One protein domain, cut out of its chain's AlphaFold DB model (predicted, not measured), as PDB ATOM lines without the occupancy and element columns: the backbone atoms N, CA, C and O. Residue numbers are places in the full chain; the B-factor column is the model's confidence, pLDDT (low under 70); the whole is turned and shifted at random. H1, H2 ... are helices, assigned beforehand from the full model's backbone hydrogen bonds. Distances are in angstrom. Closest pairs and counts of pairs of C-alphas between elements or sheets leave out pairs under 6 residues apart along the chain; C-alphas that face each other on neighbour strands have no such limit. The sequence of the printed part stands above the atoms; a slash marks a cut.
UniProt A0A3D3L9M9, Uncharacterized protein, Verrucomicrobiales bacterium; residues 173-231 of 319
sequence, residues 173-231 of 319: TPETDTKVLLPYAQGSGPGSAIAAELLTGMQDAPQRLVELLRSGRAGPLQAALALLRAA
ATOM      1  N   THR A 173      34.376 -12.924  19.718       93.62
ATOM      2  CA  THR A 173      34.565 -13.807  18.561       93.62
ATOM      3  C   THR A 173      34.027 -15.210  18.854       93.62
ATOM      4  O   THR A 173      33.841 -15.548  20.027       93.62
ATOM      5  N   PRO A 174      33.783 -16.047  17.829       92.25
ATOM      6  CA  PRO A 174      33.413 -17.451  18.031       92.25
ATOM      7  C   PRO A 174      34.414 -18.240  18.894       92.25
ATOM      8  O   PRO A 174      34.027 -19.192  19.565       92.25
ATOM      9  N   GLU A 175      35.682 -17.824  18.924       93.75
ATOM     10  CA  GLU A 175      36.760 -18.445  19.700       93.75
ATOM     11  C   GLU A 175      36.832 -17.949  21.154       93.75
ATOM     12  O   GLU A 175      37.647 -18.434  21.943       93.75
ATOM     13  N   THR A 176      36.013 -16.965  21.530       95.31
ATOM     14  CA  THR A 176      36.030 -16.398  22.881       95.31
ATOM     15  C   THR A 176      35.534 -17.417  23.909       95.31
ATOM     16  O   THR A 176      34.469 -18.009  23.746       95.31
ATOM     17  N   ASP A 177      36.289 -17.588  25.000       94.12
ATOM     18  CA  ASP A 177      35.964 -18.530  26.077       94.12
ATOM     19  C   ASP A 177      34.557 -18.264  26.638       94.12
ATOM     20  O   ASP A 177      34.173 -17.129  26.943       94.12
ATOM     21  N   THR A 178      33.788 -19.332  26.832       91.94
ATOM     22  CA  THR A 178      32.446 -19.285  27.408       91.94
ATOM     23  C   THR A 178      32.395 -18.581  28.768       91.94
ATOM     24  O   THR A 178      31.399 -17.931  29.085       91.94
ATOM     25  N   LYS A 179      33.459 -18.651  29.577       92.06
ATOM     26  CA  LYS A 179      33.576 -17.924  30.854       92.06
ATOM     27  C   LYS A 179      33.534 -16.407  30.675       92.06
ATOM     28  O   LYS A 179      33.125 -15.713  31.600       92.06
ATOM     29  N   VAL A 180      33.942 -15.909  29.509       93.19
ATOM     30  CA  VAL A 180      33.857 -14.494  29.133       93.19
ATOM     31  C   VAL A 180      32.488 -14.186  28.531       93.19
ATOM     32  O   VAL A 180      31.882 -13.187  28.902       93.19
ATOM     33  N   LEU A 181      31.961 -15.048  27.658       92.94
ATOM     34  CA  LEU A 181      30.667 -14.821  26.995       92.94
ATOM     35  C   LEU A 181      29.473 -14.862  27.957       92.94
ATOM     36  O   LEU A 181      28.542 -14.068  27.820       92.94
ATOM     37  N   LEU A 182      29.482 -15.774  28.934       91.31
ATOM     38  CA  LEU A 182      28.355 -15.967  29.848       91.31
ATOM     39  C   LEU A 182      27.991 -14.687  30.614       91.31
ATOM     40  O   LEU A 182      26.829 -14.303  30.539       91.31
ATOM     41  N   PRO A 183      28.920 -13.980  31.288       90.56
ATOM     42  CA  PRO A 183      28.611 -12.709  31.941       90.56
ATOM     43  C   PRO A 183      27.916 -11.678  31.038       90.56
ATOM     44  O   PRO A 183      26.997 -11.005  31.498       90.56
ATOM     45  N   TYR A 184      28.291 -11.583  29.755       90.38
ATOM     46  CA  TYR A 184      27.611 -10.693  28.805       90.38
ATOM     47  C   TYR A 184      26.169 -11.140  28.536       90.38
ATOM     48  O   TYR A 184      25.264 -10.307  28.542       90.38
ATOM     49  N   ALA A 185      25.943 -12.443  28.339       88.19
ATOM     50  CA  ALA A 185      24.616 -13.003  28.076       88.19
ATOM     51  C   ALA A 185      23.676 -12.952  29.295       88.19
ATOM     52  O   ALA A 185      22.463 -12.876  29.131       88.19
ATOM     53  N   GLN A 186      24.217 -12.974  30.519       85.88
ATOM     54  CA  GLN A 186      23.429 -12.820  31.750       85.88
ATOM     55  C   GLN A 186      22.866 -11.397  31.902       85.88
ATOM     56  O   GLN A 186      21.869 -11.200  32.586       85.88
ATOM     57  N   GLY A 187      23.483 -10.392  31.276       73.12
ATOM     58  CA  GLY A 187      22.994  -9.020  31.334       73.12
ATOM     59  C   GLY A 187      21.711  -8.811  30.521       73.12
ATOM     60  O   GLY A 187      21.519  -9.407  29.467       73.12
ATOM     61  N   SER A 188      20.871  -7.871  30.957       67.75
ATOM     62  CA  SER A 188      19.785  -7.293  30.143       67.75
ATOM     63  C   SER A 188      20.271  -6.168  29.213       67.75
ATOM     64  O   SER A 188      19.476  -5.509  28.543       67.75
ATOM     65  N   GLY A 189      21.585  -5.918  29.195       70.06
ATOM     66  CA  GLY A 189      22.213  -4.844  28.438       70.06
ATOM     67  C   GLY A 189      22.357  -5.140  26.941       70.06
ATOM     68  O   GLY A 189      22.222  -6.281  26.495       70.06
ATOM     69  N   PRO A 190      22.714  -4.120  26.147       68.19
ATOM     70  CA  PRO A 190      22.709  -4.201  24.687       68.19
ATOM     71  C   PRO A 190      23.781  -5.149  24.105       68.19
ATOM     72  O   PRO A 190      23.674  -5.561  22.956       68.19
ATOM     73  N   GLY A 191      24.779  -5.562  24.900       83.31
ATOM     74  CA  GLY A 191      25.760  -6.591  24.518       83.31
ATOM     75  C   GLY A 191      25.270  -8.042  24.653       83.31
ATOM     76  O   GLY A 191      25.913  -8.951  24.132       83.31
ATOM     77  N   SER A 192      24.135  -8.276  25.321       88.62
ATOM     78  CA  SER A 192      23.631  -9.625  25.623       88.62
ATOM     79  C   SER A 192      23.267 -10.415  24.366       88.62
ATOM     80  O   SER A 192      23.659 -11.572  24.226       88.62
ATOM     81  N   ALA A 193      22.612  -9.768  23.396       87.12
ATOM     82  CA  ALA A 193      22.240 -10.408  22.135       87.12
ATOM     83  C   ALA A 193      23.464 -10.869  21.320       87.12
ATOM     84  O   ALA A 193      23.424 -11.932  20.711       87.12
ATOM     85  N   ILE A 194      24.561 -10.102  21.354       91.81
ATOM     86  CA  ILE A 194      25.817 -10.439  20.668       91.81
ATOM     87  C   ILE A 194      26.462 -11.673  21.308       91.81
ATOM     88  O   ILE A 194      26.851 -12.607  20.609       91.81
ATOM     89  N   ALA A 195      26.549 -11.702  22.640       94.31
ATOM     90  CA  ALA A 195      27.107 -12.844  23.355       94.31
ATOM     91  C   ALA A 195      26.239 -14.100  23.210       94.31
ATOM     92  O   ALA A 195      26.773 -15.193  23.028       94.31
ATOM     93  N   ALA A 196      24.912 -13.953  23.245       92.50
ATOM     94  CA  ALA A 196      23.980 -15.052  23.030       92.50
ATOM     95  C   ALA A 196      24.112 -15.651  21.627       92.50
ATOM     96  O   ALA A 196      24.185 -16.868  21.506       92.50
ATOM     97  N   GLU A 197      24.221 -14.821  20.585       92.81
ATOM     98  CA  GLU A 197      24.461 -15.285  19.213       92.81
ATOM     99  C   GLU A 197      25.737 -16.138  19.121       92.81
ATOM    100  O   GLU A 197      25.696 -17.259  18.609       92.81
ATOM    101  N   LEU A 198      26.849 -15.673  19.703       94.88
ATOM    102  CA  LEU A 198      28.103 -16.435  19.735       94.88
ATOM    103  C   LEU A 198      27.964 -17.750  20.516       94.88
ATOM    104  O   LEU A 198      28.393 -18.797  20.035       94.88
ATOM    105  N   LEU A 199      27.317 -17.718  21.685       94.94
ATOM    106  CA  LEU A 199      27.060 -18.910  22.497       94.94
ATOM    107  C   LEU A 199      26.191 -19.932  21.757       94.94
ATOM    108  O   LEU A 199      26.448 -21.125  21.872       94.94
ATOM    109  N   THR A 200      25.196 -19.498  20.976       92.75
ATOM    110  CA  THR A 200      24.348 -20.418  20.196       92.75
ATOM    111  C   THR A 200      25.085 -21.116  19.054       92.75
ATOM    112  O   THR A 200      24.647 -22.185  18.630       92.75
ATOM    113  N   GLY A 201      26.196 -20.543  18.578       91.25
ATOM    114  CA  GLY A 201      27.058 -21.145  17.559       91.25
ATOM    115  C   GLY A 201      28.042 -22.189  18.099       91.25
ATOM    116  O   GLY A 201      28.688 -22.874  17.308       91.25
ATOM    117  N   MET A 202      28.174 -22.329  19.423       93.00
ATOM    118  CA  MET A 202      29.071 -23.311  20.037       93.00
ATOM    119  C   MET A 202      28.516 -24.737  19.934       93.00
ATOM    120  O   MET A 202      27.309 -24.965  20.017       93.00
ATOM    121  N   GLN A 203      29.408 -25.724  19.811       91.25
ATOM    122  CA  GLN A 203      29.028 -27.136  19.669       91.25
ATOM    123  C   GLN A 203      28.235 -27.672  20.875       91.25
ATOM    124  O   GLN A 203      27.374 -28.535  20.714       91.25
ATOM    125  N   ASP A 204      28.517 -27.165  22.076       91.06
ATOM    126  CA  ASP A 204      27.891 -27.573  23.337       91.06
ATOM    127  C   ASP A 204      26.702 -26.683  23.750       91.06
ATOM    128  O   ASP A 204      26.183 -26.811  24.865       91.06
ATOM    129  N   ALA A 205      26.247 -25.788  22.864       91.38
ATOM    130  CA  ALA A 205      25.147 -24.868  23.139       91.38
ATOM    131  C   ALA A 205      23.862 -25.568  23.635       91.38
ATOM    132  O   ALA A 205      23.259 -25.055  24.584       91.38
ATOM    133  N   PRO A 206      23.433 -26.729  23.085       90.88
ATOM    134  CA  PRO A 206      22.253 -27.430  23.587       90.88
ATOM    135  C   PRO A 206      22.413 -27.892  25.037       90.88
ATOM    136  O   PRO A 206      21.556 -27.605  25.868       90.88
ATOM    137  N   GLN A 207      23.521 -28.564  25.369       92.19
ATOM    138  CA  GLN A 207      23.791 -29.046  26.729       92.19
ATOM    139  C   GLN A 207      23.858 -27.872  27.709       92.19
ATOM    140  O   GLN A 207      23.246 -27.905  28.777       92.19
ATOM    141  N   ARG A 208      24.527 -26.794  27.301       92.62
ATOM    142  CA  ARG A 208      24.658 -25.569  28.085       92.62
ATOM    143  C   ARG A 208      23.314 -24.910  28.364       92.62
ATOM    144  O   ARG A 208      23.068 -24.488  29.488       92.62
ATOM    145  N   LEU A 209      22.428 -24.838  27.374       93.19
ATOM    146  CA  LEU A 209      21.088 -24.293  27.568       93.19
ATOM    147  C   LEU A 209      20.308 -25.086  28.630       93.19
ATOM    148  O   LEU A 209      19.677 -24.481  29.498       93.19
ATOM    149  N   VAL A 210      20.412 -26.419  28.619       93.69
ATOM    150  CA  VAL A 210      19.800 -27.271  29.654       93.69
ATOM    151  C   VAL A 210      20.362 -26.960  31.044       93.69
ATOM    152  O   VAL A 210      19.591 -26.790  31.990       93.69
ATOM    153  N   GLU A 211      21.684 -26.855  31.178       93.12
ATOM    154  CA  GLU A 211      22.346 -26.522  32.450       93.12
ATOM    155  C   GLU A 211      21.913 -25.154  32.988       93.12
ATOM    156  O   GLU A 211      21.635 -25.003  34.180       93.12
ATOM    157  N   LEU A 212      21.831 -24.155  32.107       93.75
ATOM    158  CA  LEU A 212      21.430 -22.797  32.460       93.75
ATOM    159  C   LEU A 212      19.971 -22.749  32.945       93.75
ATOM    160  O   LEU A 212      19.716 -22.185  34.014       93.75
ATOM    161  N   LEU A 213      19.043 -23.398  32.226       91.44
ATOM    162  CA  LEU A 213      17.621 -23.477  32.596       91.44
ATOM    163  C   LEU A 213      17.407 -24.187  33.940       91.44
ATOM    164  O   LEU A 213      16.608 -23.733  34.757       91.44
ATOM    165  N   ARG A 214      18.153 -25.266  34.205       91.00
ATOM    166  CA  ARG A 214      18.036 -26.056  35.446       91.00
ATOM    167  C   ARG A 214      18.786 -25.488  36.643       91.00
ATOM    168  O   ARG A 214      18.630 -25.981  37.756       91.00
ATOM    169  N   SER A 215      19.604 -24.460  36.444       88.38
ATOM    170  CA  SER A 215      20.450 -23.908  37.505       88.38
ATOM    171  C   SER A 215      19.676 -23.348  38.709       88.38
ATOM    172  O   SER A 215      20.261 -23.196  39.781       88.38
ATOM    173  N   GLY A 216      18.407 -22.959  38.517       78.19
ATOM    174  CA  GLY A 216      17.580 -22.279  39.518       78.19
ATOM    175  C   GLY A 216      18.075 -20.881  39.919       78.19
ATOM    176  O   GLY A 216      17.549 -20.299  40.865       78.19
ATOM    177  N   ARG A 217      19.094 -20.334  39.237       84.50
ATOM    178  CA  ARG A 217      19.708 -19.032  39.548       84.50
ATOM    179  C   ARG A 217      19.380 -17.998  38.474       84.50
ATOM    180  O   ARG A 217      19.405 -18.309  37.287       84.50
ATOM    181  N   ALA A 218      19.175 -16.750  38.895       83.06
ATOM    182  CA  ALA A 218      18.747 -15.660  38.017       83.06
ATOM    183  C   ALA A 218      19.705 -15.381  36.849       83.06
ATOM    184  O   ALA A 218      19.271 -15.408  35.707       83.06
ATOM    185  N   GLY A 219      21.004 -15.188  37.113       87.88
ATOM    186  CA  GLY A 219      21.987 -14.914  36.056       87.88
ATOM    187  C   GLY A 219      22.001 -16.004  34.977       87.88
ATOM    188  O   GLY A 219      21.723 -15.719  33.816       87.88
ATOM    189  N   PRO A 220      22.248 -17.278  35.325       90.50
ATOM    190  CA  PRO A 220      22.155 -18.367  34.359       90.50
ATOM    191  C   PRO A 220      20.809 -18.446  33.618       90.50
ATOM    192  O   PRO A 220      20.813 -18.687  32.414       90.50
ATOM    193  N   LEU A 221      19.679 -18.193  34.290       89.31
ATOM    194  CA  LEU A 221      18.369 -18.140  33.636       89.31
ATOM    195  C   LEU A 221      18.279 -16.988  32.618       89.31
ATOM    196  O   LEU A 221      17.773 -17.197  31.519       89.31
ATOM    197  N   GLN A 222      18.828 -15.809  32.923       88.81
ATOM    198  CA  GLN A 222      18.930 -14.690  31.977       88.81
ATOM    199  C   GLN A 222      19.765 -15.069  30.747       88.81
ATOM    200  O   GLN A 222      19.344 -14.807  29.621       88.81
ATOM    201  N   ALA A 223      20.887 -15.771  30.935       91.06
ATOM    202  CA  ALA A 223      21.670 -16.284  29.812       91.06
ATOM    203  C   ALA A 223      20.881 -17.315  28.983       91.06
ATOM    204  O   ALA A 223      20.872 -17.221  27.759       91.06
ATOM    205  N   ALA A 224      20.173 -18.258  29.617       92.19
ATOM    206  CA  ALA A 224      19.309 -19.205  28.903       92.19
ATOM    207  C   ALA A 224      18.248 -18.490  28.053       92.19
ATOM    208  O   ALA A 224      18.032 -18.851  26.897       92.19
ATOM    209  N   LEU A 225      17.614 -17.456  28.609       88.19
ATOM    210  CA  LEU A 225      16.632 -16.630  27.911       88.19
ATOM    211  C   LEU A 225      17.246 -15.891  26.720       88.19
ATOM    212  O   LEU A 225      16.640 -15.851  25.649       88.19
ATOM    213  N   ALA A 226      18.449 -15.337  26.876       88.44
ATOM    214  CA  ALA A 226      19.162 -14.688  25.782       88.44
ATOM    215  C   ALA A 226      19.469 -15.683  24.645       88.44
ATOM    216  O   ALA A 226      19.230 -15.368  23.478       88.44
ATOM    217  N   LEU A 227      19.908 -16.904  24.979       91.38
ATOM    218  CA  LEU A 227      20.154 -17.985  24.017       91.38
ATOM    219  C   LEU A 227      18.871 -18.402  23.282       91.38
ATOM    220  O   LEU A 227      18.879 -18.484  22.056       91.38
ATOM    221  N   LEU A 228      17.767 -18.616  24.005       88.00
ATOM    222  CA  LEU A 228      16.466 -18.971  23.421       88.00
ATOM    223  C   LEU A 228      15.931 -17.880  22.484       88.00
ATOM    224  O   LEU A 228      15.344 -18.190  21.451       88.00
ATOM    225  N   ARG A 229      16.165 -16.602  22.803       83.62
ATOM    226  CA  ARG A 229      15.791 -15.471  21.936       83.62
ATOM    227  C   ARG A 229      16.665 -15.356  20.688       83.62
ATOM    228  O   ARG A 229      16.178 -14.902  19.648       83.62
ATOM    229  N   ALA A 230      17.948 -15.700  20.801       85.06
ATOM    230  CA  ALA A 230      18.874 -15.718  19.673       85.06
ATOM    231  C   ALA A 230      18.555 -16.881  18.721       85.06
ATOM    232  O   ALA A 230      18.479 -16.675  17.513       85.06
ATOM    233  N   ALA A 231      18.282 -18.068  19.267       86.19
ATOM    234  CA  ALA A 231      17.908 -19.256  18.512       86.19
ATOM    235  C   ALA A 231      16.796 -20.031  19.249       86.19
ATOM    236  O   ALA A 231      17.101 -20.784  20.179       86.19
TER     237      ALA A 231
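This is residues 173 to 231 of the 319 residues of an uncharacterized protein of Verrucomicrobiales bacterium (UniProt A0A3D3L9M9). The longest helix, H4, is the core of a compact four-helix cluster: the hairpin of H1 and H2 packs on one side of it, and H3 folds along another side in a second hairpin with H4. H1 meets H4 with its last residues, and H2 crosses H4. The packing is mostly crossed, helices meeting at wide angles. The printed part has 59 residues with four named helices, H1 to H4 in chain order, and no named strand; the class is all helix. The radius of gyration of the C-alphas is 9.9 A, and the rounded outline spans 28 by 25 by 20 A.

H4, residues 218 to 230, is the hub, touching three helices. H3, residues 205 to 214, touches it at a steep tilt of 40 degrees, opposite ways, a helical hairpin; the closest C-alphas, of Leu 212 and Pro 220, are 4.9 A apart. H2, residues 192 to 200, touches H4 about perpendicular, at 74 degrees, closest at the C-alphas of Ala 196 and Leu 227, 4.9 A. H1, residues 178 to 186, touches H4 at 89 degrees, about perpendicular, closest at the C-alphas of Gln 186 and Ala 223, 4.3 A. H1 and H2 touch as a helical hairpin, opposite ways at a steep tilt of 45 degrees; the C-alphas of Ala 185 and Ser 192 are closest, 4.3 A. H2 and H3 are close but not clearly touching, with 1 pair of C-alphas within 8 A; H1 and H3 are apart. In H2, H3 and H4 every O i to N i+4 pair is within hydrogen-bond range; in H1, 3 of 5 are.

H4 is 18.3 A long and ends at C-alpha 230 (18.874, -15.718, 19.673). H3 measures 14.3 A, H2 12.1 A and H1 11.9 A. H1 begins at C-alpha 178 (32.446, -19.285, 27.408).

The C-alphas of Thr 173 and Gly 216 are the two farthest apart, 28.3 A. The printed part has no cut, and its three links between helices are tight. The model's mean pLDDT over the printed part is 89.0; residues 188 and 190 are under 70.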